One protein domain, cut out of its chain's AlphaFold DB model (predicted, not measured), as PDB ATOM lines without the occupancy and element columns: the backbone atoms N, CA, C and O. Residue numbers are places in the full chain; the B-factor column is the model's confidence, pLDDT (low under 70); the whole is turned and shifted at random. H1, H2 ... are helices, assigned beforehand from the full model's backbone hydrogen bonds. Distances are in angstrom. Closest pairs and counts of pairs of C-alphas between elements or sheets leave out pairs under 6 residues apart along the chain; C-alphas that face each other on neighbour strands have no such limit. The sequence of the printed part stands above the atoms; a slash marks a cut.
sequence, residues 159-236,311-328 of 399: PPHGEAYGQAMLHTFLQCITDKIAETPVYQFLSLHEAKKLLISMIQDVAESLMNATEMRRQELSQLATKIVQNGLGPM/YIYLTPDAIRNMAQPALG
ATOM      1  N   PRO A 159     352.928 224.773 272.541       55.56
ATOM      2  CA  PRO A 159     352.058 223.623 272.358       55.56
ATOM      3  C   PRO A 159     350.617 224.149 272.181       55.56
ATOM      4  O   PRO A 159     350.224 225.068 272.908       55.56
ATOM      5  N   PRO A 160     349.822 223.653 271.212       64.69
ATOM      6  CA  PRO A 160     348.414 224.026 271.069       64.69
ATOM      7  C   PRO A 160     347.723 223.958 272.430       64.69
ATOM      8  O   PRO A 160     348.092 223.115 273.234       64.69
ATOM      9  N   HIS A 161     346.723 224.798 272.710       64.12
ATOM     10  CA  HIS A 161     346.153 224.898 274.066       64.12
ATOM     11  C   HIS A 161     345.779 223.534 274.682       64.12
ATOM     12  O   HIS A 161     345.949 223.345 275.878       64.12
ATOM     13  N   GLY A 162     345.340 222.554 273.882       66.69
ATOM     14  CA  GLY A 162     345.130 221.175 274.347       66.69
ATOM     15  C   GLY A 162     346.412 220.443 274.776       66.69
ATOM     16  O   GLY A 162     346.418 219.761 275.792       66.69
ATOM     17  N   GLU A 163     347.518 220.617 274.055       72.62
ATOM     18  CA  GLU A 163     348.838 220.123 274.461       72.62
ATOM     19  C   GLU A 163     349.407 220.941 275.629       72.62
ATOM     20  O   GLU A 163     349.933 220.348 276.560       72.62
ATOM     21  N   ALA A 164     349.233 222.267 275.656       76.12
ATOM     22  CA  ALA A 164     349.602 223.100 276.803       76.12
ATOM     23  C   ALA A 164     348.838 222.689 278.066       76.12
ATOM     24  O   ALA A 164     349.398 222.662 279.157       76.12
ATOM     25  N   TYR A 165     347.566 222.318 277.913       79.19
ATOM     26  CA  TYR A 165     346.739 221.770 278.979       79.19
ATOM     27  C   TYR A 165     347.207 220.371 279.393       79.19
ATOM     28  O   TYR A 165     347.331 220.098 280.584       79.19
ATOM     29  N   GLY A 166     347.562 219.507 278.437       79.12
ATOM     30  CA  GLY A 166     348.207 218.220 278.717       79.12
ATOM     31  C   GLY A 166     349.531 218.374 279.475       79.12
ATOM     32  O   GLY A 166     349.775 217.660 280.445       79.12
ATOM     33  N   GLN A 167     350.355 219.354 279.098       81.69
ATOM     34  CA  GLN A 167     351.597 219.698 279.790       81.69
ATOM     35  C   GLN A 167     351.332 220.280 281.183       81.69
ATOM     36  O   GLN A 167     352.004 219.893 282.133       81.69
ATOM     37  N   ALA A 168     350.334 221.155 281.333       84.00
ATOM     38  CA  ALA A 168     349.908 221.687 282.626       84.00
ATOM     39  C   ALA A 168     349.439 220.568 283.567       84.00
ATOM     40  O   ALA A 168     349.820 220.548 284.741       84.00
ATOM     41  N   MET A 169     348.666 219.607 283.054       85.12
ATOM     42  CA  MET A 169     348.253 218.426 283.812       85.12
ATOM     43  C   MET A 169     349.439 217.556 284.200       85.12
ATOM     44  O   MET A 169     349.549 217.195 285.368       85.12
ATOM     45  N   LEU A 170     350.350 217.263 283.269       85.19
ATOM     46  CA  LEU A 170     351.545 216.469 283.556       85.19
ATOM     47  C   LEU A 170     352.437 217.148 284.603       85.19
ATOM     48  O   LEU A 170     352.881 216.500 285.547       85.19
ATOM     49  N   HIS A 171     352.661 218.456 284.476       85.75
ATOM     50  CA  HIS A 171     353.423 219.232 285.448       85.75
ATOM     51  C   HIS A 171     352.780 219.155 286.837       85.75
ATOM     52  O   HIS A 171     353.447 218.869 287.828       85.75
ATOM     53  N   THR A 172     351.464 219.357 286.902       86.94
ATOM     54  CA  THR A 172     350.700 219.279 288.152       86.94
ATOM     55  C   THR A 172     350.753 217.875 288.759       86.94
ATOM     56  O   THR A 172     350.938 217.734 289.964       86.94
ATOM     57  N   PHE A 173     350.644 216.837 287.931       88.06
ATOM     58  CA  PHE A 173     350.752 215.438 288.336       88.06
ATOM     59  C   PHE A 173     352.116 215.130 288.963       88.06
ATOM     60  O   PHE A 173     352.179 214.593 290.069       88.06
ATOM     61  N   LEU A 174     353.207 215.516 288.293       86.81
ATOM     62  CA  LEU A 174     354.570 215.312 288.793       86.81
ATOM     63  C   LEU A 174     354.818 216.074 290.096       86.81
ATOM     64  O   LEU A 174     355.458 215.542 291.004       86.81
ATOM     65  N   GLN A 175     354.277 217.286 290.213       88.31
ATOM     66  CA  GLN A 175     354.376 218.070 291.438       88.31
ATOM     67  C   GLN A 175     353.636 217.389 292.597       88.31
ATOM     68  O   GLN A 175     354.239 217.155 293.637       88.31
ATOM     69  N   CYS A 176     352.392 216.945 292.391       87.19
ATOM     70  CA  CYS A 176     351.628 216.235 293.419       87.19
ATOM     71  C   CYS A 176     352.287 214.918 293.863       87.19
ATOM     72  O   CYS A 176     352.248 214.588 295.047       87.19
ATOM     73  N   ILE A 177     352.899 214.161 292.946       86.38
ATOM     74  CA  ILE A 177     353.675 212.967 293.317       86.38
ATOM     75  C   ILE A 177     354.892 213.355 294.155       86.38
ATOM     76  O   ILE A 177     355.165 212.705 295.160       86.38
ATOM     77  N   THR A 178     355.609 214.406 293.757       87.25
ATOM     78  CA  THR A 178     356.788 214.893 294.486       87.25
ATOM     79  C   THR A 178     356.421 215.316 295.907       87.25
ATOM     80  O   THR A 178     357.094 214.911 296.854       87.25
ATOM     81  N   ASP A 179     355.314 216.041 296.064       86.75
ATOM     82  CA  ASP A 179     354.796 216.477 297.362       86.75
ATOM     83  C   ASP A 179     354.388 215.270 298.228       86.75
ATOM     84  O   ASP A 179     354.821 215.160 299.373       86.75
ATOM     85  N   LYS A 180     353.662 214.289 297.663       87.44
ATOM     86  CA  LYS A 180     353.311 213.043 298.375       87.44
ATOM     87  C   LYS A 180     354.540 212.241 298.810       87.44
ATOM     88  O   LYS A 180     354.537 211.652 299.892       87.44
ATOM     89  N   ILE A 181     355.584 212.203 297.982       85.31
ATOM     90  CA  ILE A 181     356.854 211.565 298.342       85.31
ATOM     91  C   ILE A 181     357.495 212.317 299.512       85.31
ATOM     92  O   ILE A 181     357.887 211.689 300.489       85.31
ATOM     93  N   ALA A 182     357.557 213.647 299.465       84.94
ATOM     94  CA  ALA A 182     358.129 214.450 300.546       84.94
ATOM     95  C   ALA A 182     357.358 214.311 301.874       84.94
ATOM     96  O   ALA A 182     357.967 214.334 302.944       84.94
ATOM     97  N   GLU A 183     356.037 214.133 301.811       87.06
ATOM     98  CA  GLU A 183     355.173 213.938 302.980       87.06
ATOM     99  C   GLU A 183     355.234 212.523 303.566       87.06
ATOM    100  O   GLU A 183     354.854 212.337 304.720       87.06
ATOM    101  N   THR A 184     355.699 211.522 302.809       84.31
ATOM    102  CA  THR A 184     355.737 210.130 303.273       84.31
ATOM    103  C   THR A 184     356.964 209.914 304.169       84.31
ATOM    104  O   THR A 184     358.089 209.842 303.671       84.31
ATOM    105  N   PRO A 185     356.804 209.762 305.499       78.06
ATOM    106  CA  PRO A 185     357.910 209.924 306.443       78.06
ATOM    107  C   PRO A 185     358.926 208.766 306.489       78.06
ATOM    108  O   PRO A 185     359.787 208.756 307.365       78.06
ATOM    109  N   VAL A 186     358.868 207.763 305.603       64.94
ATOM    110  CA  VAL A 186     359.661 206.530 305.767       64.94
ATOM    111  C   VAL A 186     360.024 205.887 304.425       64.94
ATOM    112  O   VAL A 186     359.316 205.016 303.931       64.94
ATOM    113  N   TYR A 187     361.182 206.246 303.868       62.22
ATOM    114  CA  TYR A 187     361.805 205.487 302.768       62.22
ATOM    115  C   TYR A 187     362.991 204.633 303.210       62.22
ATOM    116  O   TYR A 187     363.476 203.818 302.432       62.22
ATOM    117  N   GLN A 188     363.455 204.773 304.455       65.75
ATOM    118  CA  GLN A 188     364.694 204.123 304.896       65.75
ATOM    119  C   GLN A 188     364.590 202.593 305.026       65.75
ATOM    120  O   GLN A 188     365.620 201.940 305.146       65.75
ATOM    121  N   PHE A 189     363.386 202.005 304.952       71.19
ATOM    122  CA  PHE A 189     363.185 200.568 305.190       71.19
ATOM    123  C   PHE A 189     362.232 199.865 304.217       71.19
ATOM    124  O   PHE A 189     361.873 198.715 304.455       71.19
ATOM    125  N   LEU A 190     361.807 200.514 303.129       84.00
ATOM    126  CA  LEU A 190     360.938 199.847 302.158       84.00
ATOM    127  C   LEU A 190     361.762 198.892 301.297       84.00
ATOM    128  O   LEU A 190     362.759 199.285 300.686       84.00
ATOM    129  N   SER A 191     361.312 197.642 301.188       88.25
ATOM    130  CA  SER A 191     361.803 196.765 300.129       88.25
ATOM    131  C   SER A 191     361.485 197.377 298.760       88.25
ATOM    132  O   SER A 191     360.514 198.121 298.596       88.25
ATOM    133  N   LEU A 192     362.262 197.025 297.731       84.12
ATOM    134  CA  LEU A 192     362.021 197.492 296.359       84.12
ATOM    135  C   LEU A 192     360.574 197.229 295.898       84.12
ATOM    136  O   LEU A 192     359.974 198.043 295.197       84.12
ATOM    137  N   HIS A 193     360.001 196.096 296.307       87.00
ATOM    138  CA  HIS A 193     358.626 195.729 295.988       87.00
ATOM    139  C   HIS A 193     357.606 196.654 296.670       87.00
ATOM    140  O   HIS A 193     356.650 197.096 296.028       87.00
ATOM    141  N   GLU A 194     357.811 196.986 297.945       86.75
ATOM    142  CA  GLU A 194     356.941 197.908 298.683       86.75
ATOM    143  C   GLU A 194     357.062 199.337 298.159       86.75
ATOM    144  O   GLU A 194     356.040 199.991 297.958       86.75
ATOM    145  N   ALA A 195     358.277 199.788 297.835       84.12
ATOM    146  CA  ALA A 195     358.506 201.081 297.198       84.12
ATOM    147  C   ALA A 195     357.782 201.181 295.845       84.12
ATOM    148  O   ALA A 195     357.109 202.173 295.565       84.12
ATOM    149  N   LYS A 196     357.840 200.122 295.023       84.94
ATOM    150  CA  LYS A 196     357.107 200.057 293.750       84.94
ATOM    151  C   LYS A 196     355.593 200.099 293.962       84.94
ATOM    152  O   LYS A 196     354.902 200.831 293.257       84.94
ATOM    153  N   LYS A 197     355.071 199.324 294.916       88.12
ATOM    154  CA  LYS A 197     353.633 199.292 295.225       88.12
ATOM    155  C   LYS A 197     353.139 200.656 295.714       88.12
ATOM    156  O   LYS A 197     352.086 201.109 295.275       88.12
ATOM    157  N   LEU A 198     353.923 201.317 296.563       85.38
ATOM    158  CA  LEU A 198     353.645 202.662 297.053       85.38
ATOM    159  C   LEU A 198     353.634 203.684 295.906       85.38
ATOM    160  O   LEU A 198     352.683 204.451 295.792       85.38
ATOM    161  N   LEU A 199     354.633 203.655 295.016       85.38
ATOM    162  CA  LEU A 199     354.686 204.545 293.850       85.38
ATOM    163  C   LEU A 199     353.479 204.356 292.921       85.38
ATOM    164  O   LEU A 199     352.882 205.340 292.491       85.38
ATOM    165  N   ILE A 200     353.087 203.108 292.644       87.56
ATOM    166  CA  ILE A 200     351.899 202.809 291.829       87.56
ATOM    167  C   ILE A 200     350.633 203.370 292.488       87.56
ATOM    168  O   ILE A 200     349.834 204.002 291.802       87.56
ATOM    169  N   SER A 201     350.473 203.195 293.804       87.94
ATOM    170  CA  SER A 201     349.331 203.749 294.542       87.94
ATOM    171  C   SER A 201     349.303 205.278 294.477       87.94
ATOM    172  O   SER A 201     348.255 205.857 294.220       87.94
ATOM    173  N   MET A 202     350.453 205.944 294.637       86.50
ATOM    174  CA  MET A 202     350.540 207.406 294.520       86.50
ATOM    175  C   MET A 202     350.165 207.890 293.115       86.50
ATOM    176  O   MET A 202     349.419 208.857 292.987       86.50
ATOM    177  N   ILE A 203     350.636 207.202 292.070       85.38
ATOM    178  CA  ILE A 203     350.277 207.496 290.674       85.38
ATOM    179  C   ILE A 203     348.765 207.374 290.459       85.38
ATOM    180  O   ILE A 203     348.169 208.260 289.847       85.38
ATOM    181  N   GLN A 204     348.148 206.304 290.965       89.25
ATOM    182  CA  GLN A 204     346.709 206.063 290.829       89.25
ATOM    183  C   GLN A 204     345.885 207.136 291.546       89.25
ATOM    184  O   GLN A 204     345.019 207.740 290.915       89.25
ATOM    185  N   ASP A 205     346.213 207.445 292.803       85.88
ATOM    186  CA  ASP A 205     345.525 208.481 293.581       85.88
ATOM    187  C   ASP A 205     345.600 209.860 292.906       85.88
ATOM    188  O   ASP A 205     344.612 210.593 292.841       85.88
ATOM    189  N   VAL A 206     346.788 210.249 292.422       87.12
ATOM    190  CA  VAL A 206     346.986 211.562 291.787       87.12
ATOM    191  C   VAL A 206     346.266 211.615 290.440       87.12
ATOM    192  O   VAL A 206     345.640 212.628 290.129       87.12
ATOM    193  N   ALA A 207     346.299 210.531 289.658       83.69
ATOM    194  CA  ALA A 207     345.552 210.449 288.408       83.69
ATOM    195  C   ALA A 207     344.042 210.576 288.656       83.69
ATOM    196  O   ALA A 207     343.390 211.392 288.008       83.69
ATOM    197  N   GLU A 208     343.491 209.845 289.625       88.00
ATOM    198  CA  GLU A 208     342.067 209.922 289.971       88.00
ATOM    199  C   GLU A 208     341.669 211.327 290.448       88.00
ATOM    200  O   GLU A 208     340.659 211.871 289.997       88.00
ATOM    201  N   SER A 209     342.496 211.965 291.284       86.75
ATOM    202  CA  SER A 209     342.248 213.333 291.751       86.75
ATOM    203  C   SER A 209     342.284 214.374 290.627       86.75
ATOM    204  O   SER A 209     341.564 215.371 290.713       86.75
ATOM    205  N   LEU A 210     343.124 214.192 289.603       84.06
ATOM    206  CA  LEU A 210     343.199 215.109 288.459       84.06
ATOM    207  C   LEU A 210     342.071 214.874 287.456       84.06
ATOM    208  O   LEU A 210     341.538 215.836 286.906       84.06
ATOM    209  N   MET A 211     341.673 213.620 287.248       78.25
ATOM    210  CA  MET A 211     340.549 213.269 286.376       78.25
ATOM    211  C   MET A 211     339.210 213.725 286.965       78.25
ATOM    212  O   MET A 211     338.329 214.158 286.226       78.25
ATOM    213  N   ASN A 212     339.090 213.712 288.295       84.94
ATOM    214  CA  ASN A 212     337.929 214.205 289.038       84.94
ATOM    215  C   ASN A 212     338.145 215.625 289.598       84.94
ATOM    216  O   ASN A 212     337.602 215.980 290.646       84.94
ATOM    217  N   ALA A 213     338.965 216.437 288.925       82.81
ATOM    218  CA  ALA A 213     339.310 217.777 289.380       82.81
ATOM    219  C   ALA A 213     338.065 218.656 289.587       82.81
ATOM    220  O   ALA A 213     337.183 218.754 288.730       82.81
ATOM    221  N   THR A 214     338.027 219.363 290.719       89.38
ATOM    222  CA  THR A 214     337.013 220.390 290.980       89.38
ATOM    223  C   THR A 214     337.079 221.495 289.922       89.38
ATOM    224  O   THR A 214     338.112 221.712 289.287       89.38
ATOM    225  N   GLU A 215     335.988 222.246 289.744       82.56
ATOM    226  CA  GLU A 215     335.949 223.380 288.809       82.56
ATOM    227  C   GLU A 215     337.093 224.377 289.041       82.56
ATOM    228  O   GLU A 215     337.744 224.817 288.100       82.56
ATOM    229  N   MET A 216     337.405 224.652 290.309       85.69
ATOM    230  CA  MET A 216     338.527 225.504 290.697       85.69
ATOM    231  C   MET A 216     339.863 224.967 290.166       85.69
ATOM    232  O   MET A 216     340.636 225.714 289.570       85.69
ATOM    233  N   ARG A 217     340.117 223.659 290.300       84.00
ATOM    234  CA  ARG A 217     341.359 223.040 289.825       84.00
ATOM    235  C   ARG A 217     341.438 222.987 288.298       84.00
ATOM    236  O   ARG A 217     342.517 223.176 287.739       84.00
ATOM    237  N   ARG A 218     340.306 222.805 287.607       81.56
ATOM    238  CA  ARG A 218     340.232 222.925 286.138       81.56
ATOM    239  C   ARG A 218     340.572 224.343 285.671       81.56
ATOM    240  O   ARG A 218     341.323 224.503 284.709       81.56
ATOM    241  N   GLN A 219     340.103 225.368 286.384       81.69
ATOM    242  CA  GLN A 219     340.470 226.760 286.104       81.69
ATOM    243  C   GLN A 219     341.963 227.024 286.337       81.69
ATOM    244  O   GLN A 219     342.596 227.654 285.491       81.69
ATOM    245  N   GLU A 220     342.552 226.504 287.416       86.44
ATOM    246  CA  GLU A 220     344.001 226.599 287.663       86.44
ATOM    247  C   GLU A 220     344.824 225.935 286.549       86.44
ATOM    248  O   GLU A 220     345.776 226.534 286.043       86.44
ATOM    249  N   LEU A 221     344.429 224.734 286.108       83.38
ATOM    250  CA  LEU A 221     345.064 224.035 284.986       83.38
ATOM    251  C   LEU A 221     344.939 224.827 283.680       83.38
ATOM    252  O   LEU A 221     345.914 224.944 282.939       83.38
ATOM    253  N   SER A 222     343.776 225.428 283.413       75.75
ATOM    254  CA  SER A 222     343.572 226.288 282.243       75.75
ATOM    255  C   SER A 222     344.429 227.557 282.299       75.75
ATOM    256  O   SER A 222     344.965 227.988 281.275       75.75
ATOM    257  N   GLN A 223     344.593 228.162 283.479       82.94
ATOM    258  CA  GLN A 223     345.481 229.310 283.665       82.94
ATOM    259  C   GLN A 223     346.946 228.917 283.455       82.94
ATOM    260  O   GLN A 223     347.689 229.658 282.810       82.94
ATOM    261  N   LEU A 224     347.364 227.750 283.954       81.62
ATOM    262  CA  LEU A 224     348.711 227.228 283.736       81.62
ATOM    263  C   LEU A 224     348.952 226.933 282.251       81.62
ATOM    264  O   LEU A 224     349.961 227.374 281.709       81.62
ATOM    265  N   ALA A 225     347.999 226.296 281.567       75.50
ATOM    266  CA  ALA A 225     348.044 226.074 280.122       75.50
ATOM    267  C   ALA A 225     348.183 227.395 279.351       75.50
ATOM    268  O   ALA A 225     349.026 227.518 278.469       75.50
ATOM    269  N   THR A 226     347.420 228.419 279.738       73.56
ATOM    270  CA  THR A 226     347.507 229.755 279.134       73.56
ATOM    271  C   THR A 226     348.886 230.381 279.350       73.56
ATOM    272  O   THR A 226     349.449 230.935 278.409       73.56
ATOM    273  N   LYS A 227     349.476 230.246 280.548       79.50
ATOM    274  CA  LYS A 227     350.851 230.698 280.829       79.50
ATOM    275  C   LYS A 227     351.888 229.952 279.981       79.50
ATOM    276  O   LYS A 227     352.814 230.583 279.482       79.50
ATOM    277  N   ILE A 228     351.718 228.641 279.786       76.62
ATOM    278  CA  ILE A 228     352.583 227.818 278.921       76.62
ATOM    279  C   ILE A 228     352.506 228.305 277.468       76.62
ATOM    280  O   ILE A 228     353.536 228.475 276.823       76.62
ATOM    281  N   VAL A 229     351.300 228.590 276.966       70.69
ATOM    282  CA  VAL A 229     351.106 229.145 275.616       70.69
ATOM    283  C   VAL A 229     351.733 230.539 275.492       70.69
ATOM    284  O   VAL A 229     352.413 230.815 274.508       70.69
ATOM    285  N   GLN A 230     351.523 231.414 276.480       72.19
ATOM    286  CA  GLN A 230     351.981 232.810 276.451       72.19
ATOM    287  C   GLN A 230     353.502 232.962 276.546       72.19
ATOM    288  O   GLN A 230     354.057 233.861 275.919       72.19
ATOM    289  N   ASN A 231     354.179 232.096 277.302       70.88
ATOM    290  CA  ASN A 231     355.631 232.176 277.484       70.88
ATOM    291  C   ASN A 231     356.424 231.555 276.323       70.88
ATOM    292  O   ASN A 231     357.646 231.699 276.277       70.88
ATOM    293  N   GLY A 232     355.740 230.884 275.390       54.44
ATOM    294  CA  GLY A 232     356.363 230.093 274.339       54.44
ATOM    295  C   GLY A 232     357.203 228.932 274.891       54.44
ATOM    296  O   GLY A 232     357.553 228.861 276.065       54.44
ATOM    297  N   LEU A 233     357.581 228.014 274.011       47.66
ATOM    298  CA  LEU A 233     358.566 226.953 274.195       47.66
ATOM    299  C   LEU A 233     359.975 227.560 274.277       47.66
ATOM    300  O   LEU A 233     360.921 227.044 273.681       47.66
ATOM    301  N   GLY A 234     360.154 228.645 275.037       45.06
ATOM    302  CA  GLY A 234     361.415 228.767 275.750       45.06
ATOM    303  C   GLY A 234     361.580 227.459 276.523       45.06
ATOM    304  O   GLY A 234     360.572 226.959 277.032       45.06
ATOM    305  N   PRO A 235     362.774 226.840 276.550       42.31
ATOM    306  CA  PRO A 235     362.980 225.637 277.338       42.31
ATOM    307  C   PRO A 235     362.453 225.959 278.728       42.31
ATOM    308  O   PRO A 235     363.034 226.792 279.426       42.31
ATOM    309  N   MET A 236     361.307 225.371 279.100       43.28
ATOM    310  CA  MET A 236     360.935 225.342 280.497       43.28
ATOM    311  C   MET A 236     362.147 224.687 281.109       43.28
ATOM    312  O   MET A 236     362.448 223.536 280.786       43.28
ATOM    313  N   TYR A 311     361.960 207.136 283.739       33.78
ATOM    314  CA  TYR A 311     360.974 206.053 283.840       33.78
ATOM    315  C   TYR A 311     359.615 206.405 283.210       33.78
ATOM    316  O   TYR A 311     358.844 205.513 282.862       33.78
ATOM    317  N   ILE A 312     359.322 207.697 283.035       42.62
ATOM    318  CA  ILE A 312     358.053 208.199 282.496       42.62
ATOM    319  C   ILE A 312     358.309 208.828 281.116       42.62
ATOM    320  O   ILE A 312     358.145 210.026 280.902       42.62
ATOM    321  N   TYR A 313     358.708 208.011 280.137       38.22
ATOM    322  CA  TYR A 313     358.606 208.408 278.728       38.22
ATOM    323  C   TYR A 313     357.137 208.322 278.301       38.22
ATOM    324  O   TYR A 313     356.665 207.287 277.831       38.22
ATOM    325  N   LEU A 314     356.392 209.412 278.485       50.16
ATOM    326  CA  LEU A 314     355.050 209.533 277.921       50.16
ATOM    327  C   LEU A 314     355.172 209.892 276.444       50.16
ATOM    328  O   LEU A 314     355.764 210.906 276.075       50.16
ATOM    329  N   THR A 315     354.611 209.046 275.584       46.91
ATOM    330  CA  THR A 315     354.508 209.352 274.160       46.91
ATOM    331  C   THR A 315     353.569 210.551 273.955       46.91
ATOM    332  O   THR A 315     352.657 210.766 274.761       46.91
ATOM    333  N   PRO A 316     353.723 211.326 272.869       44.47
ATOM    334  CA  PRO A 316     352.783 212.395 272.518       44.47
ATOM    335  C   PRO A 316     351.312 211.941 272.490       44.47
ATOM    336  O   PRO A 316     350.413 212.715 272.816       44.47
ATOM    337  N   ASP A 317     351.061 210.670 272.166       45.06
ATOM    338  CA  ASP A 317     349.725 210.074 272.193       45.06
ATOM    339  C   ASP A 317     349.188 209.889 273.620       45.06
ATOM    340  O   ASP A 317     348.009 210.135 273.865       45.06
ATOM    341  N   ALA A 318     350.041 209.541 274.590       50.09
ATOM    342  CA  ALA A 318     349.648 209.473 275.996       50.09
ATOM    343  C   ALA A 318     349.264 210.861 276.541       50.09
ATOM    344  O   ALA A 318     348.254 210.995 277.229       50.09
ATOM    345  N   ILE A 319     350.008 211.908 276.164       50.09
ATOM    346  CA  ILE A 319     349.697 213.304 276.523       50.09
ATOM    347  C   ILE A 319     348.360 213.745 275.909       50.09
ATOM    348  O   ILE A 319     347.535 214.359 276.587       50.09
ATOM    349  N   ARG A 320     348.108 213.384 274.645       48.31
ATOM    350  CA  ARG A 320     346.843 213.678 273.958       48.31
ATOM    351  C   ARG A 320     345.649 212.981 274.613       48.31
ATOM    352  O   ARG A 320     344.615 213.615 274.805       48.31
ATOM    353  N   ASN A 321     345.797 211.711 274.982       53.66
ATOM    354  CA  ASN A 321     344.726 210.929 275.602       53.66
ATOM    355  C   ASN A 321     344.376 211.432 277.010       53.66
ATOM    356  O   ASN A 321     343.215 211.368 277.402       53.66
ATOM    357  N   MET A 322     345.339 212.000 277.745       51.69
ATOM    358  CA  MET A 322     345.056 212.666 279.024       51.69
ATOM    359  C   MET A 322     344.233 213.953 278.848       51.69
ATOM    360  O   MET A 322     343.448 214.296 279.725       51.69
ATOM    361  N   ALA A 323     344.366 214.659 277.718       48.38
ATOM    362  CA  ALA A 323     343.668 215.924 277.460       48.38
ATOM    363  C   ALA A 323     342.199 215.769 277.025       48.38
ATOM    364  O   ALA A 323     341.401 216.674 277.260       48.38
ATOM    365  N   GLN A 324     341.821 214.647 276.404       50.06
ATOM    366  CA  GLN A 324     340.482 214.468 275.821       50.06
ATOM    367  C   GLN A 324     339.323 214.523 276.839       50.06
ATOM    368  O   GLN A 324     338.363 215.252 276.581       50.06
ATOM    369  N   PRO A 325     339.383 213.852 278.006       46.72
ATOM    370  CA  PRO A 325     338.260 213.840 278.951       46.72
ATOM    371  C   PRO A 325     338.003 215.202 279.610       46.72
ATOM    372  O   PRO A 325     336.871 215.527 279.955       46.72
ATOM    373  N   ALA A 326     339.039 216.036 279.744       45.47
ATOM    374  CA  ALA A 326     338.928 217.367 280.338       45.47
ATOM    375  C   ALA A 326     338.299 218.410 279.397       45.47
ATOM    376  O   ALA A 326     337.805 219.435 279.866       45.47
ATOM    377  N   LEU A 327     338.305 218.158 278.082       43.84
ATOM    378  CA  LEU A 327     337.769 219.067 277.064       43.84
ATOM    379  C   LEU A 327     336.283 218.826 276.747       43.84
ATOM    380  O   LEU A 327     335.724 219.539 275.919       43.84
ATOM    381  N   GLY A 328     335.636 217.855 277.404       36.03
ATOM    382  CA  GLY A 328     334.196 217.613 277.267       36.03
ATOM    383  C   GLY A 328     333.762 217.136 275.879       36.03
ATOM    384  O   GLY A 328     332.627 217.381 275.482       36.03
TER     385      GLY A 328
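This is residues 159 to 236 and 311 to 328 of the 399 residues of an uncharacterized protein of Ceratocystis fimbriata CBS 114723 (UniProt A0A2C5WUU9). A long helix, H1, forms the core; H2 folds back to its middle as the second half of a splayed helical hairpin, open toward the link, while H3 and the short H4 cross the first part of H1 on opposite sides. The printed part has 96 residues with four named helices, H1 to H4 in chain order, and no named strand; the class is all helix, with mostly crossed packing. It is only just compact, close to loose, with a radius of gyration of the C-alphas of 15.0 A, and only just elongated, spanning 44 by 29 by 23 A.

H1, residues 161 to 183, is the hub. H2, residues 192 to 211, touches it with residues 202 to 210 alone, opposite ways at a steep tilt of 45 degrees; the closest C-alphas, of Phe 173 and Val 206, are 6.4 A apart. H3, residues 215 to 231, touches residues 161 to 169 of H1, opposite ways at a steep tilt of 65 degrees, closest at the C-alphas of Tyr 165 and Ala 225, 4.6 A. H4, residues 316 to 323, touches residues 162 to 170 of H1, about perpendicular at 84 degrees, closest at the C-alphas of Gly 166 and Ala 323, 5.2 A. H2 and H3 are near each other; H4 is apart from both. In H1, H2, H3 and H4 every O i to N i+4 pair is within hydrogen-bond range.

H1 begins at C-alpha 161 (346.153, 224.898, 274.066) and is 32.2 A long. H2 is 28.5 A, H3 24.4 A and H4 11.0 A, ending at C-alpha 323 (343.668, 215.924, 277.460).

The C-alphas farthest apart, of Phe 189 and Gln 230, are 44.6 A apart. The link from H1 to H2 is short, that from H2 to H3 tight. Residues 237 to 310 are not printed; C-alphas 236 and 311 are 19.6 A apart across the cut. The model's pLDDT is under 70 at residues 159 to 162, 186 to 188, 232 to 236 and 311 to 328.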